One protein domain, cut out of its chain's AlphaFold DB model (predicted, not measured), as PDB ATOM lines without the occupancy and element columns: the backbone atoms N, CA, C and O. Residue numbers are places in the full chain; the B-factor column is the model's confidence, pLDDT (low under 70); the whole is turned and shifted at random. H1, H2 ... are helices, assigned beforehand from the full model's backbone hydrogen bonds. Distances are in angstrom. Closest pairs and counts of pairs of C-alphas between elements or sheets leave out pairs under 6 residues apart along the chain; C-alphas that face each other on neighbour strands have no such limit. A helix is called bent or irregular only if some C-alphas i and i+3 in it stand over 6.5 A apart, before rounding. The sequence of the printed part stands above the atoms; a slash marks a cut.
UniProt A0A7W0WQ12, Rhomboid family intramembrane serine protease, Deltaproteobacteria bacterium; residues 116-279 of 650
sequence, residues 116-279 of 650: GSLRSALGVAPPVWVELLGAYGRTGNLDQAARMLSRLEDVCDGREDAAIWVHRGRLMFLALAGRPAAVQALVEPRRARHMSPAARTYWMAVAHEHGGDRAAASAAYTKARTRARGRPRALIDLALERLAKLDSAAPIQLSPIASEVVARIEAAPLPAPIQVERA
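Overview. This is residues 116 to 279 of the 650 residues of the protein "Rhomboid family intramembrane serine protease" of Deltaproteobacteria bacterium (UniProt A0A7W0WQ12). Two groups of three helices, H2, H3, H4 and H6, H7, H8, are joined where the last part of H4 meets H6, with short H5 packed on both of those helices. H1 sits at one end of the first group, H9 packs across H3, and a tail without named elements, residues 268 to 279, ends the printed part. The printed part has 164 residues, with nine named helices, H1 to H9 in order, and no named strand; its class is all helix. It is compact, with a radius of gyration of the C-alphas of 15.6 A, and spans 49 by 42 by 28 A.

Along the chain. Find C-alpha 118 at (141.861, 101.408, 152.266), where H1 begins; it runs to residue 122. H2 follows at residues 126 to 138, 18.5 A long, then H3 at 142 to 156, 20.5 A. Look next for H4, residues 160 to 176, 26.1 A, from (152.180, 105.113, 150.281); it is irregular, with C-alphas 161 and 164 7.6 A apart. H5 takes residues 180 to 186, H6 197 to 210, 20.5 A, H7 214 to 227, 20.4 A, and H8 230 to 245, 23.4 A. H9, residues 256 to 267, 16.2 A, ends at (162.331, 94.050, 165.735).

Arrangement. Start at the hubs, H3 and H4, which touch four helices each. They form a hairpin at a shallow tilt of 14 degrees, closest at C-alphas 156 and 162, 5.5 A. H2 touches H4 the same way at 9 degrees, a shallow tilt, closest at C-alphas 130 and 169, 5.5 A. With residues 171 to 176 alone, H4 touches H6 at a steep tilt of 44 degrees; C-alphas 175 and 207 are closest, 3.9 A. H2, H3, H4, H6, H7 and H8 form a bundle, a group of helices mostly aligned. H6 and H7 are a hairpin, closest at C-alphas 205 and 217, 4.3 A; H7 and H8 are another, closest at C-alphas 225 and 233, 5.7 A. H5 touches H4, C-alphas 183 and 171 being closest at 6.0 A. H9 touches H3 with residues 257 to 261 alone, at a steep tilt of 46 degrees, closest at C-alphas 258 and 146, 5.5 A. H1 touches H3, closest at C-alphas 121 and 155, 6.5 A. H2 and H8 are apart. Each O i to N i+4 pair is within hydrogen-bond range in H1, H2, H3, H5, H6, H8 and H9; in H4 it is 11 of 13, in H7 9 of 10.

Size, cuts and confidence. The farthest C-alphas, of Gly 116 and Asp 247, are 49.9 A apart. The printed part has no cut and no long link. The model's pLDDT is under 70 at residues 116, 160 to 161, 247 to 249 and 275 to 279.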
ATOM      1  N   GLY A 116     140.368  99.208 145.184       60.41
ATOM      2  CA  GLY A 116     141.676  99.304 145.822       60.41
ATOM      3  C   GLY A 116     141.789 100.318 146.969       60.41
ATOM      4  O   GLY A 116     142.909 100.605 147.369       60.41
ATOM      5  N   SER A 117     140.713 100.914 147.489       72.12
ATOM      6  CA  SER A 117     140.792 101.876 148.603       72.12
ATOM      7  C   SER A 117     141.080 101.198 149.950       72.12
ATOM      8  O   SER A 117     140.754 100.032 150.157       72.12
ATOM      9  N   LEU A 118     141.661 101.931 150.905       76.94
ATOM     10  CA  LEU A 118     141.861 101.408 152.266       76.94
ATOM     11  C   LEU A 118     140.530 101.121 152.981       76.94
ATOM     12  O   LEU A 118     140.424 100.131 153.698       76.94
ATOM     13  N   ARG A 119     139.501 101.952 152.751       80.38
ATOM     14  CA  ARG A 119     138.160 101.762 153.330       80.38
ATOM     15  C   ARG A 119     137.519 100.459 152.855       80.38
ATOM     16  O   ARG A 119     136.971  99.732 153.672       80.38
ATOM     17  N   SER A 120     137.624 100.140 151.562       76.44
ATOM     18  CA  SER A 120     137.083  98.884 151.022       76.44
ATOM     19  C   SER A 120     137.821  97.655 151.557       76.44
ATOM     20  O   SER A 120     137.179  96.655 151.853       76.44
ATOM     21  N   ALA A 121     139.142  97.730 151.743       81.56
ATOM     22  CA  ALA A 121     139.932  96.611 152.263       81.56
ATOM     23  C   ALA A 121     139.735  96.362 153.778       81.56
ATOM     24  O   ALA A 121     139.717  95.215 154.232       81.56
ATOM     25  N   LEU A 122     139.561  97.427 154.568       82.69
ATOM     26  CA  LEU A 122     139.271  97.321 156.006       82.69
ATOM     27  C   LEU A 122     137.787  97.044 156.298       82.69
ATOM     28  O   LEU A 122     137.466  96.560 157.379       82.69
ATOM     29  N   GLY A 123     136.888  97.342 155.355       82.75
ATOM     30  CA  GLY A 123     135.433  97.290 155.544       82.75
ATOM     31  C   GLY A 123     134.853  98.533 156.230       82.75
ATOM     32  O   GLY A 123     133.644  98.725 156.225       82.75
ATOM     33  N   VAL A 124     135.709  99.406 156.765       85.75
ATOM     34  CA  VAL A 124     135.359 100.693 157.379       85.75
ATOM     35  C   VAL A 124     136.451 101.721 157.112       85.75
ATOM     36  O   VAL A 124     137.579 101.392 156.735       85.75
ATOM     37  N   ALA A 125     136.138 102.994 157.320       82.12
ATOM     38  CA  ALA A 125     137.088 104.075 157.137       82.12
ATOM     39  C   ALA A 125     138.318 103.914 158.071       82.12
ATOM     40  O   ALA A 125     138.152 103.705 159.278       82.12
ATOM     41  N   PRO A 126     139.559 104.088 157.564       84.19
ATOM     42  CA  PRO A 126     140.785 103.943 158.361       84.19
ATOM     43  C   PRO A 126     140.835 104.729 159.687       84.19
ATOM     44  O   PRO A 126     141.332 104.174 160.667       84.19
ATOM     45  N   PRO A 127     140.311 105.973 159.785       81.75
ATOM     46  CA  PRO A 127     140.247 106.675 161.067       81.75
ATOM     47  C   PRO A 127     139.425 105.919 162.118       81.75
ATOM     48  O   PRO A 127     139.832 105.859 163.271       81.75
ATOM     49  N   VAL A 128     138.293 105.327 161.718       86.38
ATOM     50  CA  VAL A 128     137.402 104.570 162.610       86.38
ATOM     51  C   VAL A 128     138.110 103.312 163.098       86.38
ATOM     52  O   VAL A 128     138.137 103.048 164.295       86.38
ATOM     53  N   TRP A 129     138.761 102.583 162.183       92.94
ATOM     54  CA  TRP A 129     139.517 101.368 162.505       92.94
ATOM     55  C   TRP A 129     140.602 101.612 163.559       92.94
ATOM     56  O   TRP A 129     140.703 100.881 164.541       92.94
ATOM     57  N   VAL A 130     141.411 102.657 163.361       91.25
ATOM     58  CA  VAL A 130     142.528 102.989 164.255       91.25
ATOM     59  C   VAL A 130     142.037 103.451 165.630       91.25
ATOM     60  O   VAL A 130     142.621 103.075 166.645       91.25
ATOM     61  N   GLU A 131     140.958 104.233 165.692       90.38
ATOM     62  CA  GLU A 131     140.393 104.663 166.976       90.38
ATOM     63  C   GLU A 131     139.702 103.507 167.724       90.38
ATOM     64  O   GLU A 131     139.873 103.401 168.937       90.38
ATOM     65  N   LEU A 132     139.019 102.588 167.023       94.88
ATOM     66  CA  LEU A 132     138.454 101.366 167.619       94.88
ATOM     67  C   LEU A 132     139.538 100.427 168.162       94.88
ATOM     68  O   LEU A 132     139.400  99.921 169.272       94.88
ATOM     69  N   LEU A 133     140.651 100.249 167.441       94.75
ATOM     70  CA  LEU A 133     141.835  99.545 167.956       94.75
ATOM     71  C   LEU A 133     142.285 100.156 169.291       94.75
ATOM     72  O   LEU A 133     142.546  99.445 170.262       94.75
ATOM     73  N   GLY A 134     142.333 101.487 169.356       92.88
ATOM     74  CA  GLY A 134     142.631 102.220 170.579       92.88
ATOM     75  C   GLY A 134     141.588 102.078 171.686       92.88
ATOM     76  O   GLY A 134     141.953 102.181 172.856       92.88
ATOM     77  N   ALA A 135     140.313 101.894 171.341       94.50
ATOM     78  CA  ALA A 135     139.237 101.649 172.295       94.50
ATOM     79  C   ALA A 135     139.386 100.259 172.926       94.50
ATOM     80  O   ALA A 135     139.461 100.177 174.148       94.50
ATOM     81  N   TYR A 136     139.564  99.205 172.117       96.00
ATOM     82  CA  TYR A 136     139.807  97.843 172.613       96.00
ATOM     83  C   TYR A 136     141.018  97.769 173.546       96.00
ATOM     84  O   TYR A 136     140.955  97.143 174.601       96.00
ATOM     85  N   GLY A 137     142.121  98.442 173.203       92.81
ATOM     86  CA  GLY A 137     143.289  98.461 174.082       92.81
ATOM     87  C   GLY A 137     143.048  99.208 175.404       92.81
ATOM     88  O   GLY A 137     143.584  98.805 176.432       92.81
ATOM     89  N   ARG A 138     142.213 100.259 175.416       91.75
ATOM     90  CA  ARG A 138     141.856 101.007 176.640       91.75
ATOM     91  C   ARG A 138     140.898 100.252 177.553       91.75
ATOM     92  O   ARG A 138     140.959 100.451 178.761       91.75
ATOM     93  N   THR A 139     140.032  99.415 176.990       92.75
ATOM     94  CA  THR A 139     139.124  98.544 177.750       92.75
ATOM     95  C   THR A 139     139.793  97.231 178.178       92.75
ATOM     96  O   THR A 139     139.169  96.402 178.829       92.75
ATOM     97  N   GLY A 140     141.085  97.051 177.864       89.50
ATOM     98  CA  GLY A 140     141.907  95.918 178.302       89.50
ATOM     99  C   GLY A 140     141.956  94.741 177.323       89.50
ATOM    100  O   GLY A 140     142.706  93.793 177.548       89.50
ATOM    101  N   ASN A 141     141.236  94.797 176.201       94.75
ATOM    102  CA  ASN A 141     141.245  93.755 175.175       94.75
ATOM    103  C   ASN A 141     142.400  93.956 174.174       94.75
ATOM    104  O   ASN A 141     142.209  94.275 172.995       94.75
ATOM    105  N   LEU A 142     143.634  93.779 174.659       95.25
ATOM    106  CA  LEU A 142     144.842  93.923 173.839       95.25
ATOM    107  C   LEU A 142     144.946  92.876 172.724       95.25
ATOM    108  O   LEU A 142     145.531  93.168 171.684       95.25
ATOM    109  N   ASP A 143     144.347  91.699 172.891       96.00
ATOM    110  CA  ASP A 143     144.342  90.642 171.876       96.00
ATOM    111  C   ASP A 143     143.581  91.072 170.626       96.00
ATOM    112  O   ASP A 143     144.049  90.881 169.499       96.00
ATOM    113  N   GLN A 144     142.414  91.691 170.813       95.31
ATOM    114  CA  GLN A 144     141.648  92.221 169.697       95.31
ATOM    115  C   GLN A 144     142.360  93.411 169.053       95.31
ATOM    116  O   GLN A 144     142.449  93.472 167.825       95.31
ATOM    117  N   ALA A 145     142.949  94.306 169.853       96.12
ATOM    118  CA  ALA A 145     143.759  95.404 169.332       96.12
ATOM    119  C   ALA A 145     144.961  94.897 168.504       96.12
ATOM    120  O   ALA A 145     145.238  95.435 167.431       96.12
ATOM    121  N   ALA A 146     145.626  93.823 168.944       96.75
ATOM    122  CA  ALA A 146     146.741  93.181 168.244       96.75
ATOM    123  C   ALA A 146     146.313  92.570 166.896       96.75
ATOM    124  O   ALA A 146     147.000  92.742 165.881       96.75
ATOM    125  N   ARG A 147     145.147  91.908 166.851       95.50
ATOM    126  CA  ARG A 147     144.556  91.387 165.603       95.50
ATOM    127  C   ARG A 147     144.186  92.509 164.636       95.50
ATOM    128  O   ARG A 147     144.509  92.432 163.451       95.50
ATOM    129  N   MET A 148     143.557  93.573 165.137       95.12
ATOM    130  CA  MET A 148     143.207  94.745 164.329       95.12
ATOM    131  C   MET A 148     144.441  95.463 163.781       95.12
ATOM    132  O   MET A 148     144.406  95.932 162.642       95.12
ATOM    133  N   LEU A 149     145.521  95.545 164.565       95.81
ATOM    134  CA  LEU A 149     146.782  96.128 164.117       95.81
ATOM    135  C   LEU A 149     147.425  95.284 163.021       95.81
ATOM    136  O   LEU A 149     147.807  95.835 161.997       95.81
ATOM    137  N   SER A 150     147.498  93.966 163.206       94.88
ATOM    138  CA  SER A 150     148.085  93.068 162.203       94.88
ATOM    139  C   SER A 150     147.329  93.169 160.876       94.88
ATOM    140  O   SER A 150     147.934  93.437 159.847       94.88
ATOM    141  N   ARG A 151     145.988  93.143 160.913       93.62
ATOM    142  CA  ARG A 151     145.171  93.354 159.708       93.62
ATOM    143  C   ARG A 151     145.375  94.734 159.076       93.62
ATOM    144  O   ARG A 151     145.345  94.852 157.854       93.62
ATOM    145  N   LEU A 152     145.544  95.783 159.885       92.56
ATOM    146  CA  LEU A 152     145.845  97.118 159.371       92.56
ATOM    147  C   LEU A 152     147.185  97.119 158.630       92.56
ATOM    148  O   LEU A 152     147.250  97.660 157.534       92.56
ATOM    149  N   GLU A 153     148.225  96.520 159.206       92.00
ATOM    150  CA  GLU A 153     149.547  96.407 158.583       92.00
ATOM    151  C   GLU A 153     149.485  95.628 157.267       92.00
ATOM    152  O   GLU A 153     149.968  96.142 156.261       92.00
ATOM    153  N   ASP A 154     148.804  94.480 157.244       90.50
ATOM    154  CA  ASP A 154     148.656  93.639 156.049       90.50
ATOM    155  C   ASP A 154     147.938  94.378 154.911       90.50
ATOM    156  O   ASP A 154     148.367  94.363 153.759       90.50
ATOM    157  N   VAL A 155     146.843  95.079 155.225       88.12
ATOM    158  CA  VAL A 155     146.081  95.856 154.232       88.12
ATOM    159  C   VAL A 155     146.881  97.051 153.710       88.12
ATOM    160  O   VAL A 155     146.701  97.470 152.561       88.12
ATOM    161  N   CYS A 156     147.727  97.626 154.561       87.12
ATOM    162  CA  CYS A 156     148.512  98.816 154.260       87.12
ATOM    163  C   CYS A 156     149.863  98.505 153.602       87.12
ATOM    164  O   CYS A 156     150.547  99.446 153.189       87.12
ATOM    165  N   ASP A 157     150.251  97.235 153.498       85.06
ATOM    166  CA  ASP A 157     151.544  96.854 152.944       85.06
ATOM    167  C   ASP A 157     151.691  97.305 151.481       85.06
ATOM    168  O   ASP A 157     150.760  97.236 150.674       85.06
ATOM    169  N   GLY A 158     152.861  97.860 151.156       77.19
ATOM    170  CA  GLY A 158     153.154  98.441 149.843       77.19
ATOM    171  C   GLY A 158     152.382  99.722 149.478       77.19
ATOM    172  O   GLY A 158     152.474 100.167 148.332       77.19
ATOM    173  N   ARG A 159     151.628 100.340 150.404       78.81
ATOM    174  CA  ARG A 159     150.806 101.534 150.124       78.81
ATOM    175  C   ARG A 159     151.382 102.823 150.712       78.81
ATOM    176  O   ARG A 159     151.493 102.983 151.926       78.81
ATOM    177  N   GLU A 160     151.661 103.803 149.854       67.38
ATOM    178  CA  GLU A 160     152.180 105.113 150.281       67.38
ATOM    179  C   GLU A 160     151.143 105.963 151.044       67.38
ATOM    180  O   GLU A 160     151.499 106.697 151.968       67.38
ATOM    181  N   ASP A 161     149.851 105.837 150.719       69.50
ATOM    182  CA  ASP A 161     148.749 106.593 151.338       69.50
ATOM    183  C   ASP A 161     148.350 106.081 152.736       69.50
ATOM    184  O   ASP A 161     147.504 106.673 153.414       69.50
ATOM    185  N   ALA A 162     148.983 104.999 153.195       82.19
ATOM    186  CA  ALA A 162     148.616 104.282 154.406       82.19
ATOM    187  C   ALA A 162     149.530 104.547 155.616       82.19
ATOM    188  O   ALA A 162     149.165 104.237 156.756       82.19
ATOM    189  N   ALA A 163     150.697 105.164 155.397       83.44
ATOM    190  CA  ALA A 163     151.751 105.304 156.407       83.44
ATOM    191  C   ALA A 163     151.283 105.997 157.701       83.44
ATOM    192  O   ALA A 163     151.697 105.621 158.800       83.44
ATOM    193  N   ILE A 164     150.387 106.988 157.592       85.19
ATOM    194  CA  ILE A 164     149.836 107.693 158.759       85.19
ATOM    195  C   ILE A 164     148.962 106.787 159.636       85.19
ATOM    196  O   ILE A 164     148.997 106.906 160.861       85.19
ATOM    197  N   TRP A 165     148.206 105.868 159.031       88.31
ATOM    198  CA  TRP A 165     147.296 104.976 159.750       88.31
ATOM    199  C   TRP A 165     148.068 103.887 160.483       88.31
ATOM    200  O   TRP A 165     147.843 103.695 161.675       88.31
ATOM    201  N   VAL A 166     149.046 103.268 159.815       90.56
ATOM    202  CA  VAL A 166     149.944 102.278 160.430       90.56
ATOM    203  C   VAL A 166     150.717 102.895 161.593       90.56
ATOM    204  O   VAL A 166     150.775 102.318 162.677       90.56
ATOM    205  N   HIS A 167     151.262 104.102 161.412       90.31
ATOM    206  CA  HIS A 167     151.973 104.799 162.481       90.31
ATOM    207  C   HIS A 167     151.087 105.055 163.703       90.31
ATOM    208  O   HIS A 167     151.511 104.785 164.826       90.31
ATOM    209  N   ARG A 168     149.857 105.547 163.498       91.12
ATOM    210  CA  ARG A 168     148.905 105.763 164.597       91.12
ATOM    211  C   ARG A 168     148.526 104.445 165.270       91.12
ATOM    212  O   ARG A 168     148.594 104.380 166.491       91.12
ATOM    213  N   GLY A 169     148.203 103.400 164.508       92.69
ATOM    214  CA  GLY A 169     147.870 102.078 165.048       92.69
ATOM    215  C   GLY A 169     148.989 101.498 165.918       92.69
ATOM    216  O   GLY A 169     148.745 101.153 167.074       92.69
ATOM    217  N   ARG A 170     150.232 101.483 165.410       94.69
ATOM    218  CA  ARG A 170     151.420 101.042 166.164       94.69
ATOM    219  C   ARG A 170     151.631 101.861 167.430       94.69
ATOM    220  O   ARG A 170     151.857 101.289 168.490       94.69
ATOM    221  N   LEU A 171     151.544 103.189 167.331       94.69
ATOM    222  CA  LEU A 171     151.727 104.087 168.469       94.69
ATOM    223  C   LEU A 171     150.721 103.796 169.588       94.69
ATOM    224  O   LEU A 171     151.113 103.681 170.747       94.69
ATOM    225  N   MET A 172     149.437 103.690 169.240       95.25
ATOM    226  CA  MET A 172     148.363 103.450 170.205       95.25
ATOM    227  C   MET A 172     148.522 102.082 170.866       95.25
ATOM    228  O   MET A 172     148.473 101.991 172.090       95.25
ATOM    229  N   PHE A 173     148.770 101.042 170.068       97.38
ATOM    230  CA  PHE A 173     148.959  99.683 170.564       97.38
ATOM    231  C   PHE A 173     150.173  99.567 171.490       97.38
ATOM    232  O   PHE A 173     150.035  99.088 172.608       97.38
ATOM    233  N   LEU A 174     151.346 100.064 171.077       97.31
ATOM    234  CA  LEU A 174     152.570  99.996 171.885       97.31
ATOM    235  C   LEU A 174     152.461 100.793 173.189       97.31
ATOM    236  O   LEU A 174     152.995 100.371 174.213       97.31
ATOM    237  N   ALA A 175     151.760 101.931 173.170       96.50
ATOM    238  CA  ALA A 175     151.501 102.692 174.384       96.50
ATOM    239  C   ALA A 175     150.597 101.915 175.350       96.50
ATOM    240  O   ALA A 175     150.927 101.795 176.524       96.50
ATOM    241  N   LEU A 176     149.506 101.325 174.859       96.06
ATOM    242  CA  LEU A 176     148.587 100.526 175.680       96.06
ATOM    243  C   LEU A 176     149.203  99.181 176.119       96.06
ATOM    244  O   LEU A 176     148.819  98.634 177.145       96.06
ATOM    245  N   ALA A 177     150.203  98.681 175.389       96.56
ATOM    246  CA  ALA A 177     151.006  97.511 175.743       96.56
ATOM    247  C   ALA A 177     152.187  97.829 176.687       96.56
ATOM    248  O   ALA A 177     152.998  96.946 176.965       96.56
ATOM    249  N   GLY A 178     152.326  99.079 177.152       95.94
ATOM    250  CA  GLY A 178     153.345  99.462 178.132       95.94
ATOM    251  C   GLY A 178     154.781  99.483 177.593       95.94
ATOM    252  O   GLY A 178     155.707  99.096 178.304       95.94
ATOM    253  N   ARG A 179     154.995  99.906 176.336       97.00
ATOM    254  CA  ARG A 179     156.319  99.921 175.672       97.00
ATOM    255  C   ARG A 179     156.876 101.343 175.478       97.00
ATOM    256  O   ARG A 179     156.887 101.855 174.356       97.00
ATOM    257  N   PRO A 180     157.374 102.013 176.538       96.12
ATOM    258  CA  PRO A 180     157.791 103.417 176.469       96.12
ATOM    259  C   PRO A 180     158.950 103.671 175.496       96.12
ATOM    260  O   PRO A 180     158.937 104.686 174.802       96.12
ATOM    261  N   ALA A 181     159.915 102.753 175.381       95.25
ATOM    262  CA  ALA A 181     161.040 102.897 174.452       95.25
ATOM    263  C   ALA A 181     160.583 102.884 172.980       95.25
ATOM    264  O   ALA A 181     160.968 103.755 172.195       95.25
ATOM    265  N   ALA A 182     159.700 101.949 172.618       95.25
ATOM    266  CA  ALA A 182     159.137 101.861 171.274       95.25
ATOM    267  C   ALA A 182     158.266 103.087 170.946       95.25
ATOM    268  O   ALA A 182     158.373 103.676 169.867       95.25
ATOM    269  N   VAL A 183     157.454 103.540 171.908       96.38
ATOM    270  CA  VAL A 183     156.639 104.757 171.770       96.38
ATOM    271  C   VAL A 183     157.515 105.994 171.591       96.38
ATOM    272  O   VAL A 183     157.236 106.799 170.702       96.38
ATOM    273  N   GLN A 184     158.606 106.130 172.354       95.50
ATOM    274  CA  GLN A 184     159.551 107.243 172.235       95.50
ATOM    275  C   GLN A 184     160.124 107.355 170.819       95.50
ATOM    276  O   GLN A 184     160.192 108.459 170.270       95.50
ATOM    277  N   ALA A 185     160.487 106.222 170.214       93.31
ATOM    278  CA  ALA A 185     161.004 106.183 168.852       93.31
ATOM    279  C   ALA A 185     159.954 106.618 167.812       93.31
ATOM    280  O   ALA A 185     160.283 107.306 166.843       93.31
ATOM    281  N   LEU A 186     158.676 106.281 168.025       92.19
ATOM    282  CA  LEU A 186     157.587 106.697 167.141       92.19
ATOM    283  C   LEU A 186     157.228 108.180 167.304       92.19
ATOM    284  O   LEU A 186     156.995 108.861 166.307       92.19
ATOM    285  N   VAL A 187     157.238 108.722 168.524       92.56
ATOM    286  CA  VAL A 187     156.864 110.127 168.780       92.56
ATOM    287  C   VAL A 187     158.022 111.122 168.632       92.56
ATOM    288  O   VAL A 187     157.871 112.313 168.931       92.56
ATOM    289  N   GLU A 188     159.187 110.683 168.161       90.69
ATOM    290  CA  GLU A 188     160.339 111.557 167.963       90.69
ATOM    291  C   GLU A 188     159.973 112.764 167.059       90.69
ATOM    292  O   GLU A 188     159.339 112.584 166.011       90.69
ATOM    293  N   PRO A 189     160.362 114.018 167.398       83.81
ATOM    294  CA  PRO A 189     159.943 115.216 166.657       83.81
ATOM    295  C   PRO A 189     160.199 115.191 165.150       83.81
ATOM    296  O   PRO A 189     159.484 115.850 164.395       83.81
ATOM    297  N   ARG A 190     161.226 114.467 164.699       81.75
ATOM    298  CA  ARG A 190     161.543 114.343 163.274       81.75
ATOM    299  C   ARG A 190     160.575 113.412 162.538       81.75
ATOM    300  O   ARG A 190     160.313 113.675 161.370       81.75
ATOM    301  N   ARG A 191     160.016 112.400 163.213       83.75
ATOM    302  CA  ARG A 191     159.127 111.374 162.637       83.75
ATOM    303  C   ARG A 191     157.646 111.706 162.812       83.75
ATOM    304  O   ARG A 191     156.874 111.595 161.863       83.75
ATOM    305  N   ALA A 192     157.263 112.214 163.980       83.38
ATOM    306  CA  ALA A 192     155.880 112.527 164.337       83.38
ATOM    307  C   ALA A 192     155.532 114.020 164.189       83.38
ATOM    308  O   ALA A 192     154.866 114.611 165.041       83.38
ATOM    309  N   ARG A 193     155.969 114.667 163.096       80.25
ATOM    310  CA  ARG A 193     155.674 116.095 162.829       80.25
ATOM    311  C   ARG A 193     154.181 116.397 162.679       80.25
ATOM    312  O   ARG A 193     153.766 117.525 162.927       80.25
ATOM    313  N   HIS A 194     153.397 115.400 162.277       76.12
ATOM    314  CA  HIS A 194     151.941 115.475 162.170       76.12
ATOM    315  C   HIS A 194     151.240 115.522 163.543       76.12
ATOM    316  O   HIS A 194     150.064 115.864 163.616       76.12
ATOM    317  N   MET A 195     151.948 115.209 164.636       81.38
ATOM    318  CA  MET A 195     151.402 115.213 165.991       81.38
ATOM    319  C   MET A 195     151.765 116.487 166.758       81.38
ATOM    320  O   MET A 195     152.910 116.953 166.761       81.38
ATOM    321  N   SER A 196     150.802 117.006 167.521       83.00
ATOM    322  CA  SER A 196     151.064 118.113 168.440       83.00
ATOM    323  C   SER A 196     152.052 117.697 169.547       83.00
ATOM    324  O   SER A 196     152.105 116.524 169.932       83.00
ATOM    325  N   PRO A 197     152.834 118.635 170.119       83.94
ATOM    326  CA  PRO A 197     153.684 118.335 171.273       83.94
ATOM    327  C   PRO A 197     152.906 117.743 172.461       83.94
ATOM    328  O   PRO A 197     153.435 116.895 173.176       83.94
ATOM    329  N   ALA A 198     151.650 118.166 172.653       85.44
ATOM    330  CA  ALA A 198     150.767 117.630 173.687       85.44
ATOM    331  C   ALA A 198     150.429 116.154 173.430       85.44
ATOM    332  O   ALA A 198     150.602 115.340 174.328       85.44
ATOM    333  N   ALA A 199     150.038 115.798 172.200       86.31
ATOM    334  CA  ALA A 199     149.692 114.424 171.830       86.31
ATOM    335  C   ALA A 199     150.885 113.467 171.963       86.31
ATOM    336  O   ALA A 199     150.743 112.374 172.500       86.31
ATOM    337  N   ARG A 200     152.079 113.894 171.536       91.44
ATOM    338  CA  ARG A 200     153.310 113.100 171.692       91.44
ATOM    339  C   ARG A 200     153.632 112.818 173.157       91.44
ATOM    340  O   ARG A 200     153.972 111.699 173.514       91.44
ATOM    341  N   THR A 201     153.484 113.834 174.005       93.56
ATOM    342  CA  THR A 201     153.717 113.694 175.449       93.56
ATOM    343  C   THR A 201     152.631 112.840 176.114       93.56
ATOM    344  O   THR A 201     152.939 112.049 176.994       93.56
ATOM    345  N   TYR A 202     151.375 112.966 175.675       94.06
ATOM    346  CA  TYR A 202     150.259 112.151 176.159       94.06
ATOM    347  C   TYR A 202     150.483 110.661 175.887       94.06
ATOM    348  O   TYR A 202     150.384 109.862 176.808       94.06
ATOM    349  N   TRP A 203     150.856 110.281 174.663       95.56
ATOM    350  CA  TRP A 203     151.090 108.871 174.340       95.56
ATOM    351  C   TRP A 203     152.309 108.277 175.059       95.56
ATOM    352  O   TRP A 203     152.275 107.106 175.423       95.56
ATOM    353  N   MET A 204     153.338 109.084 175.359       96.94
ATOM    354  CA  MET A 204     154.401 108.671 176.288       96.94
ATOM    355  C   MET A 204     153.860 108.406 177.696       96.94
ATOM    356  O   MET A 204     154.257 107.431 178.324       96.94
ATOM    357  N   ALA A 205     152.955 109.255 178.191       95.06
ATOM    358  CA  ALA A 205     152.352 109.081 179.507       95.06
ATOM    359  C   ALA A 205     151.544 107.779 179.599       95.06
ATOM    360  O   ALA A 205     151.735 107.028 180.549       95.06
ATOM    361  N   VAL A 206     150.742 107.475 178.570       94.69
ATOM    362  CA  VAL A 206     150.012 106.198 178.444       94.69
ATOM    363  C   VAL A 206     150.983 105.011 178.472       94.69
ATOM    364  O   VAL A 206     150.756 104.046 179.192       94.69
ATOM    365  N   ALA A 207     152.105 105.095 177.749       96.62
ATOM    366  CA  ALA A 207     153.106 104.028 177.722       96.62
ATOM    367  C   ALA A 207     153.765 103.775 179.085       96.62
ATOM    368  O   ALA A 207     153.978 102.625 179.458       96.62
ATOM    369  N   HIS A 208     154.079 104.836 179.834       95.38
ATOM    370  CA  HIS A 208     154.609 104.708 181.192       95.38
ATOM    371  C   HIS A 208     153.560 104.177 182.174       95.38
ATOM    372  O   HIS A 208     153.897 103.350 183.015       95.38
ATOM    373  N   GLU A 209     152.300 104.600 182.039       93.56
ATOM    374  CA  GLU A 209     151.193 104.134 182.880       93.56
ATOM    375  C   GLU A 209     151.002 102.621 182.743       93.56
ATOM    376  O   GLU A 209     151.083 101.900 183.734       93.56
ATOM    377  N   HIS A 210     150.845 102.126 181.512       93.25
ATOM    378  CA  HIS A 210     150.690 100.693 181.247       93.25
ATOM    379  C   HIS A 210     151.989  99.895 181.466       93.25
ATOM    380  O   HIS A 210     151.945  98.686 181.689       93.25
ATOM    381  N   GLY A 211     153.146 100.560 181.429       92.56
ATOM    382  CA  GLY A 211     154.448  99.980 181.766       92.56
ATOM    383  C   GLY A 211     154.730  99.893 183.272       92.56
ATOM    384  O   GLY A 211     155.776  99.377 183.652       92.56
ATOM    385  N   GLY A 212     153.832 100.394 184.126       91.19
ATOM    386  CA  GLY A 212     153.974 100.357 185.584       91.19
ATOM    387  C   GLY A 212     154.810 101.493 186.196       91.19
ATOM    388  O   GLY A 212     154.987 101.547 187.412       91.19
ATOM    389  N   ASP A 213     155.298 102.449 185.399       92.50
ATOM    390  CA  ASP A 213     156.057 103.607 185.889       92.50
ATOM    391  C   ASP A 213     155.127 104.797 186.164       92.50
ATOM    392  O   ASP A 213     154.967 105.730 185.368       92.50
ATOM    393  N   ARG A 214     154.498 104.763 187.343       90.00
ATOM    394  CA  ARG A 214     153.553 105.794 187.797       90.00
ATOM    395  C   ARG A 214     154.173 107.194 187.843       90.00
ATOM    396  O   ARG A 214     153.495 108.174 187.522       90.00
ATOM    397  N   ALA A 215     155.435 107.308 188.256       91.38
ATOM    398  CA  ALA A 215     156.101 108.598 188.411       91.38
ATOM    399  C   ALA A 215     156.340 109.255 187.044       91.38
ATOM    400  O   ALA A 215     155.969 110.419 186.843       91.38
ATOM    401  N   ALA A 216     156.876 108.499 186.081       93.94
ATOM    402  CA  ALA A 216     157.066 108.987 184.721       93.94
ATOM    403  C   ALA A 216     155.732 109.274 184.019       93.94
ATOM    404  O   ALA A 216     155.608 110.303 183.345       93.94
ATOM    405  N   ALA A 217     154.715 108.430 184.224       94.38
ATOM    406  CA  ALA A 217     153.372 108.646 183.690       94.38
ATOM    407  C   ALA A 217     152.768 109.964 184.195       94.38
ATOM    408  O   ALA A 217     152.358 110.806 183.394       94.38
ATOM    409  N   SER A 218     152.788 110.196 185.511       94.25
ATOM    410  CA  SER A 218     152.263 111.420 186.130       94.25
ATOM    411  C   SER A 218     152.986 112.677 185.629       94.25
ATOM    412  O   SER A 218     152.347 113.667 185.240       94.25
ATOM    413  N   ALA A 219     154.319 112.631 185.540       95.50
ATOM    414  CA  ALA A 219     155.121 113.732 185.010       95.50
ATOM    415  C   ALA A 219     154.798 114.024 183.531       95.50
ATOM    416  O   ALA A 219     154.626 115.186 183.137       95.50
ATOM    417  N   ALA A 220     154.671 112.983 182.704       95.50
ATOM    418  CA  ALA A 220     154.336 113.113 181.291       95.50
ATOM    419  C   ALA A 220     152.901 113.633 181.086       95.50
ATOM    420  O   ALA A 220     152.708 114.578 180.313       95.50
ATOM    421  N   TYR A 221     151.909 113.122 181.821       96.06
ATOM    422  CA  TYR A 221     150.536 113.637 181.787       96.06
ATOM    423  C   TYR A 221     150.473 115.106 182.200       96.06
ATOM    424  O   TYR A 221     149.909 115.927 181.474       96.06
ATOM    425  N   THR A 222     151.136 115.481 183.295       95.88
ATOM    426  CA  THR A 222     151.220 116.878 183.745       95.88
ATOM    427  C   THR A 222     151.830 117.774 182.665       95.88
ATOM    428  O   THR A 222     151.304 118.848 182.357       95.88
ATOM    429  N   LYS A 223     152.896 117.318 181.998       95.00
ATOM    430  CA  LYS A 223     153.522 118.043 180.885       95.00
ATOM    431  C   LYS A 223     152.603 118.146 179.663       95.00
ATOM    432  O   LYS A 223     152.564 119.210 179.038       95.00
ATOM    433  N   ALA A 224     151.855 117.098 179.320       91.50
ATOM    434  CA  ALA A 224     150.874 117.118 178.234       91.50
ATOM    435  C   ALA A 224     149.727 118.099 178.537       91.50
ATOM    436  O   ALA A 224     149.365 118.915 177.684       91.50
ATOM    437  N   ARG A 225     149.241 118.105 179.784       93.88
ATOM    438  CA  ARG A 225     148.163 118.968 180.291       93.88
ATOM    439  C   ARG A 225     148.439 120.457 180.092       93.88
ATOM    440  O   ARG A 225     147.535 121.203 179.718       93.88
ATOM    441  N   THR A 226     149.686 120.905 180.293       92.75
ATOM    442  CA  THR A 226     150.066 122.326 180.103       92.75
ATOM    443  C   THR A 226     149.797 122.823 178.678       92.75
ATOM    444  O   THR A 226     149.396 123.976 178.481       92.75
ATOM    445  N   ARG A 227     149.956 121.933 177.691       87.06
ATOM    446  CA  ARG A 227     149.838 122.216 176.254       87.06
ATOM    447  C   ARG A 227     148.492 121.793 175.657       87.06
ATOM    448  O   ARG A 227     148.203 122.169 174.525       87.06
ATOM    449  N   ALA A 228     147.682 121.033 176.391       82.25
ATOM    450  CA  ALA A 228     146.340 120.633 175.987       82.25
ATOM    451  C   ALA A 228     145.287 121.694 176.364       82.25
ATOM    452  O   ALA A 228     145.434 122.453 177.333       82.25
ATOM    453  N   ARG A 229     144.209 121.742 175.583       79.00
ATOM    454  CA  ARG A 229     143.014 122.577 175.788       79.00
ATOM    455  C   ARG A 229     141.776 121.740 175.461       79.00
ATOM    456  O   ARG A 229     141.911 120.747 174.750       79.00
ATOM    457  N   GLY A 230     140.615 122.134 175.981       78.31
ATOM    458  CA  GLY A 230     139.343 121.468 175.697       78.31
ATOM    459  C   GLY A 230     139.289 120.007 176.149       78.31
ATOM    460  O   GLY A 230     139.935 119.621 177.128       78.31
ATOM    461  N   ARG A 231     138.572 119.171 175.398       74.62
ATOM    462  CA  ARG A 231     138.413 117.732 175.654       74.62
ATOM    463  C   ARG A 231     139.707 116.936 175.833       74.62
ATOM    464  O   ARG A 231     139.742 116.099 176.737       74.62
ATOM    465  N   PRO A 232     140.774 117.131 175.034       80.19
ATOM    466  CA  PRO A 232     142.046 116.457 175.288       80.19
ATOM    467  C   PRO A 232     142.606 116.737 176.685       80.19
ATOM    468  O   PRO A 232     143.227 115.864 177.282       80.19
ATOM    469  N   ARG A 233     142.379 117.940 177.230       86.12
ATOM    470  CA  ARG A 233     142.782 118.270 178.601       86.12
ATOM    471  C   ARG A 233     141.927 117.525 179.625       86.12
ATOM    472  O   ARG A 233     142.503 116.947 180.532       86.12
ATOM    473  N   ALA A 234     140.608 117.469 179.430       84.56
ATOM    474  CA  ALA A 234     139.709 116.712 180.303       84.56
ATOM    475  C   ALA A 234     140.064 115.212 180.352       84.56
ATOM    476  O   ALA A 234     140.052 114.609 181.418       84.56
ATOM    477  N   LEU A 235     140.464 114.623 179.216       85.81
ATOM    478  CA  LEU A 235     140.954 113.240 179.168       85.81
ATOM    479  C   LEU A 235     142.224 113.045 180.005       85.81
ATOM    480  O   LEU A 235     142.355 112.041 180.701       85.81
ATOM    481  N   ILE A 236     143.158 113.996 179.924       90.38
ATOM    482  CA  ILE A 236     144.396 113.979 180.714       90.38
ATOM    483  C   ILE A 236     144.091 114.161 182.203       90.38
ATOM    484  O   ILE A 236     144.696 113.481 183.024       90.38
ATOM    485  N   ASP A 237     143.157 115.046 182.550       92.12
ATOM    486  CA  ASP A 237     142.729 115.268 183.932       92.12
ATOM    487  C   ASP A 237     142.119 113.977 184.516       92.12
ATOM    488  O   ASP A 237     142.553 113.521 185.571       92.12
ATOM    489  N   LEU A 238     141.242 113.299 183.767       89.50
ATOM    490  CA  LEU A 238     140.674 112.003 184.158       89.50
ATOM    491  C   LEU A 238     141.737 110.895 184.293       89.50
ATOM    492  O   LEU A 238     141.598 109.993 185.120       89.50
ATOM    493  N   ALA A 239     142.782 110.912 183.461       89.88
ATOM    494  CA  ALA A 239     143.900 109.972 183.576       89.88
ATOM    495  C   ALA A 239     144.733 110.248 184.840       89.88
ATOM    496  O   ALA A 239     145.047 109.321 185.580       89.88
ATOM    497  N   LEU A 240     145.021 111.518 185.143       92.88
ATOM    498  CA  LEU A 240     145.720 111.923 186.366       92.88
ATOM    499  C   LEU A 240     144.933 111.558 187.631       92.88
ATOM    500  O   LEU A 240     145.520 111.057 188.587       92.88
ATOM    501  N   GLU A 241     143.614 111.762 187.636       92.06
ATOM    502  CA  GLU A 241     142.741 111.373 188.751       92.06
ATOM    503  C   GLU A 241     142.722 109.858 188.973       92.06
ATOM    504  O   GLU A 241     142.796 109.400 190.113       92.06
ATOM    505  N   ARG A 242     142.659 109.067 187.893       88.50
ATOM    506  CA  ARG A 242     142.767 107.601 187.968       88.50
ATOM    507  C   ARG A 242     144.126 107.175 188.510       88.50
ATOM    508  O   ARG A 242     144.185 106.405 189.465       88.50
ATOM    509  N   LEU A 243     145.203 107.743 187.973       88.94
ATOM    510  CA  LEU A 243     146.569 107.456 188.399       88.94
ATOM    511  C   LEU A 243     146.819 107.844 189.865       88.94
ATOM    512  O   LEU A 243     147.633 107.215 190.537       88.94
ATOM    513  N   ALA A 244     146.128 108.862 190.390       87.69
ATOM    514  CA  ALA A 244     146.202 109.262 191.795       87.69
ATOM    515  C   ALA A 244     145.572 108.226 192.748       87.69
ATOM    516  O   ALA A 244     146.059 108.072 193.863       87.69
ATOM    517  N   LYS A 245     144.544 107.494 192.296       86.44
ATOM    518  CA  LYS A 245     143.800 106.500 193.094       86.44
ATOM    519  C   LYS A 245     144.441 105.109 193.144       86.44
ATOM    520  O   LYS A 245     144.001 104.283 193.931       86.44
ATOM    521  N   LEU A 246     145.431 104.827 192.299       79.31
ATOM    522  CA  LEU A 246     146.118 103.531 192.264       79.31
ATOM    523  C   LEU A 246     147.235 103.476 193.317       79.31
ATOM    524  O   LEU A 246     148.105 104.346 193.318       79.31
ATOM    525  N   ASP A 247     147.255 102.446 194.165       68.62
ATOM    526  CA  ASP A 247     148.303 102.254 195.186       68.62
ATOM    527  C   ASP A 247     149.630 101.766 194.583       68.62
ATOM    528  O   ASP A 247     150.709 102.206 194.979       68.62
ATOM    529  N   SER A 248     149.562 100.912 193.557       66.19
ATOM    530  CA  SER A 248     150.707 100.478 192.750       66.19
ATOM    531  C   SER A 248     150.288 100.286 191.291       66.19
ATOM    532  O   SER A 248     149.127  99.989 191.009       66.19
ATOM    533  N   ALA A 249     151.221 100.488 190.358       67.81
ATOM    534  CA  ALA A 249     151.007 100.247 188.934       67.81
ATOM    535  C   ALA A 249     151.827  99.018 188.533       67.81
ATOM    536  O   ALA A 249     153.023  99.120 188.268       67.81
ATOM    537  N   ALA A 250     151.210  97.838 188.552       80.06
ATOM    538  CA  ALA A 250     151.845  96.663 187.970       80.06
ATOM    539  C   ALA A 250     151.919  96.843 186.441       80.06
ATOM    540  O   ALA A 250     150.951  97.329 185.848       80.06
ATOM    541  N   PRO A 251     153.035  96.469 185.792       87.25
ATOM    542  CA  PRO A 251     153.109  96.474 184.338       87.25
ATOM    543  C   PRO A 251     152.050  95.535 183.759       87.25
ATOM    544  O   PRO A 251     151.775  94.468 184.314       87.25
ATOM    545  N   ILE A 252     151.470  95.927 182.627       89.44
ATOM    546  CA  ILE A 252     150.464  95.113 181.950       89.44
ATOM    547  C   ILE A 252     151.051  93.755 181.542       89.44
ATOM    548  O   ILE A 252     152.130  93.673 180.952       89.44
ATOM    549  N   GLN A 253     150.338  92.674 181.858       91.25
ATOM    550  CA  GLN A 253     150.710  91.338 181.404       91.25
ATOM    551  C   GLN A 253     150.172  91.124 179.992       91.25
ATOM    552  O   GLN A 253     148.966  91.183 179.759       91.25
ATOM    553  N   LEU A 254     151.077  90.900 179.043       93.31
ATOM    554  CA  LEU A 254     150.715  90.669 177.652       93.31
ATOM    555  C   LEU A 254     150.406  89.191 177.424       93.31
ATOM    556  O   LEU A 254     151.155  88.312 177.850       93.31
ATOM    557  N   SER A 255     149.334  88.924 176.684       94.94
ATOM    558  CA  SER A 255     149.064  87.595 176.141       94.94
ATOM    559  C   SER A 255     150.148  87.182 175.128       94.94
ATOM    560  O   SER A 255     150.914  88.034 174.652       94.94
ATOM    561  N   PRO A 256     150.199  85.902 174.721       95.69
ATOM    562  CA  PRO A 256     151.070  85.464 173.632       95.69
ATOM    563  C   PRO A 256     150.844  86.249 172.330       95.69
ATOM    564  O   PRO A 256     151.811  86.690 171.715       95.69
ATOM    565  N   ILE A 257     149.581  86.511 171.961       93.75
ATOM    566  CA  ILE A 257     149.215  87.233 170.728       93.75
ATOM    567  C   ILE A 257     149.735  88.673 170.773       93.75
ATOM    568  O   ILE A 257     150.370  89.149 169.831       93.75
ATOM    569  N   ALA A 258     149.483  89.383 171.876       93.81
ATOM    570  CA  ALA A 258     149.935  90.760 172.022       93.81
ATOM    571  C   ALA A 258     151.469  90.844 172.094       93.81
ATOM    572  O   ALA A 258     152.063  91.746 171.500       93.81
ATOM    573  N   SER A 259     152.113  89.889 172.771       95.56
ATOM    574  CA  SER A 259     153.574  89.805 172.876       95.56
ATOM    575  C   SER A 259     154.241  89.589 171.519       95.56
ATOM    576  O   SER A 259     155.242  90.241 171.229       95.56
ATOM    577  N   GLU A 260     153.674  88.730 170.671       96.25
ATOM    578  CA  GLU A 260     154.173  88.477 169.317       96.25
ATOM    579  C   GLU A 260     154.123  89.743 168.450       96.25
ATOM    580  O   GLU A 260     155.114  90.106 167.814       96.25
ATOM    581  N   VAL A 261     152.998  90.469 168.473       95.69
ATOM    582  CA  VAL A 261     152.850  91.723 167.717       95.69
ATOM    583  C   VAL A 261     153.821  92.794 168.218       95.69
ATOM    584  O   VAL A 261     154.441  93.477 167.403       95.69
ATOM    585  N   VAL A 262     154.007  92.927 169.536       96.12
ATOM    586  CA  VAL A 262     155.015  93.840 170.099       96.12
ATOM    587  C   VAL A 262     156.414  93.476 169.604       96.12
ATOM    588  O   VAL A 262     157.099  94.341 169.060       96.12
ATOM    589  N   ALA A 263     156.818  92.211 169.741       95.56
ATOM    590  CA  ALA A 263     158.145  91.751 169.341       95.56
ATOM    591  C   ALA A 263     158.397  91.982 167.844       95.56
ATOM    592  O   ALA A 263     159.466  92.460 167.463       95.56
ATOM    593  N   ARG A 264     157.392  91.727 166.996       95.06
ATOM    594  CA  ARG A 264     157.450  92.006 165.554       95.06
ATOM    595  C   ARG A 264     157.696  93.487 165.268       95.06
ATOM    596  O   ARG A 264     158.527  93.812 164.424       95.06
ATOM    597  N   ILE A 265     156.980  94.387 165.945       93.56
ATOM    598  CA  ILE A 265     157.109  95.833 165.715       93.56
ATOM    599  C   ILE A 265     158.451  96.360 166.236       93.56
ATOM    600  O   ILE A 265     159.067  97.185 165.565       93.56
ATOM    601  N   GLU A 266     158.909  95.897 167.401       93.81
ATOM    602  CA  GLU A 266     160.184  96.315 167.999       93.81
ATOM    603  C   GLU A 266     161.402  95.785 167.225       93.81
ATOM    604  O   GLU A 266     162.420  96.472 167.150       93.81
ATOM    605  N   ALA A 267     161.294  94.603 166.606       92.94
ATOM    606  CA  ALA A 267     162.331  94.050 165.735       92.94
ATOM    607  C   ALA A 267     162.369  94.709 164.344       92.94
ATOM    608  O   ALA A 267     163.390  94.649 163.654       92.94
ATOM    609  N   ALA A 268     161.268  95.326 163.906       88.50
ATOM    610  CA  ALA A 268     161.188  95.964 162.601       88.50
ATOM    611  C   ALA A 268     161.964  97.300 162.563       88.50
ATOM    612  O   ALA A 268     161.982  98.051 163.542       88.50
ATOM    613  N   PRO A 269     162.551  97.675 161.409       86.00
ATOM    614  CA  PRO A 269     163.140  98.997 161.235       86.00
ATOM    615  C   PRO A 269     162.121 100.110 161.499       86.00
ATOM    616  O   PRO A 269     160.950 100.016 161.119       86.00
ATOM    617  N   LEU A 270     162.580 101.211 162.102       81.06
ATOM    618  CA  LEU A 270     161.711 102.355 162.365       81.06
ATOM    619  C   LEU A 270     161.121 102.911 161.059       81.06
ATOM    620  O   LEU A 270     161.880 103.217 160.132       81.06
ATOM    621  N   PRO A 271     159.797 103.142 160.999       77.44
ATOM    622  CA  PRO A 271     159.135 103.607 159.787       77.44
ATOM    623  C   PRO A 271     159.649 104.988 159.378       77.44
ATOM    624  O   PRO A 271     159.979 105.822 160.233       77.44
ATOM    625  N   ALA A 272     159.706 105.243 158.070       78.25
ATOM    626  CA  ALA A 272     160.120 106.534 157.533       78.25
ATOM    627  C   ALA A 272     159.282 107.690 158.133       78.25
ATOM    628  O   ALA A 272     158.110 107.497 158.467       78.25
ATOM    629  N   PRO A 273     159.858 108.898 158.294       77.81
ATOM    630  CA  PRO A 273     159.108 110.058 158.763       77.81
ATOM    631  C   PRO A 273     157.857 110.311 157.915       77.81
ATOM    632  O   PRO A 273     157.947 110.368 156.689       77.81
ATOM    633  N   ILE A 274     156.709 110.534 158.562       76.12
ATOM    634  CA  ILE A 274     155.476 110.876 157.844       76.12
ATOM    635  C   ILE A 274     155.649 112.253 157.208       76.12
ATOM    636  O   ILE A 274     155.778 113.270 157.903       76.12
ATOM    637  N   GLN A 275     155.645 112.277 155.879       63.38
ATOM    638  CA  GLN A 275     155.659 113.507 155.104       63.38
ATOM    639  C   GLN A 275     154.273 114.145 155.187       63.38
ATOM    640  O   GLN A 275     153.321 113.697 154.561       63.38
ATOM    641  N   VAL A 276     154.148 115.195 155.997       57.97
ATOM    642  CA  VAL A 276     152.998 116.095 155.898       57.97
ATOM    643  C   VAL A 276     153.317 117.054 154.765       57.97
ATOM    644  O   VAL A 276     154.204 117.898 154.929       57.97
ATOM    645  N   GLU A 277     152.628 116.931 153.630       54.00
ATOM    646  CA  GLU A 277     152.659 117.968 152.599       54.00
ATOM    647  C   GLU A 277     152.239 119.288 153.255       54.00
ATOM    648  O   GLU A 277     151.080 119.510 153.612       54.00
ATOM    649  N   ARG A 278     153.209 120.173 153.501       52.75
ATOM    650  CA  ARG A 278     152.891 121.547 153.876       52.75
ATOM    651  C   ARG A 278     152.247 122.165 152.650       52.75
ATOM    652  O   ARG A 278     152.930 122.320 151.642       52.75
ATOM    653  N   ALA A 279     150.974 122.540 152.758       55.34
ATOM    654  CA  ALA A 279     150.333 123.381 151.758       55.34
ATOM    655  C   ALA A 279     151.252 124.581 151.500       55.34
ATOM    656  O   ALA A 279     151.539 125.354 152.425       55.34
TER     657      ALA A 279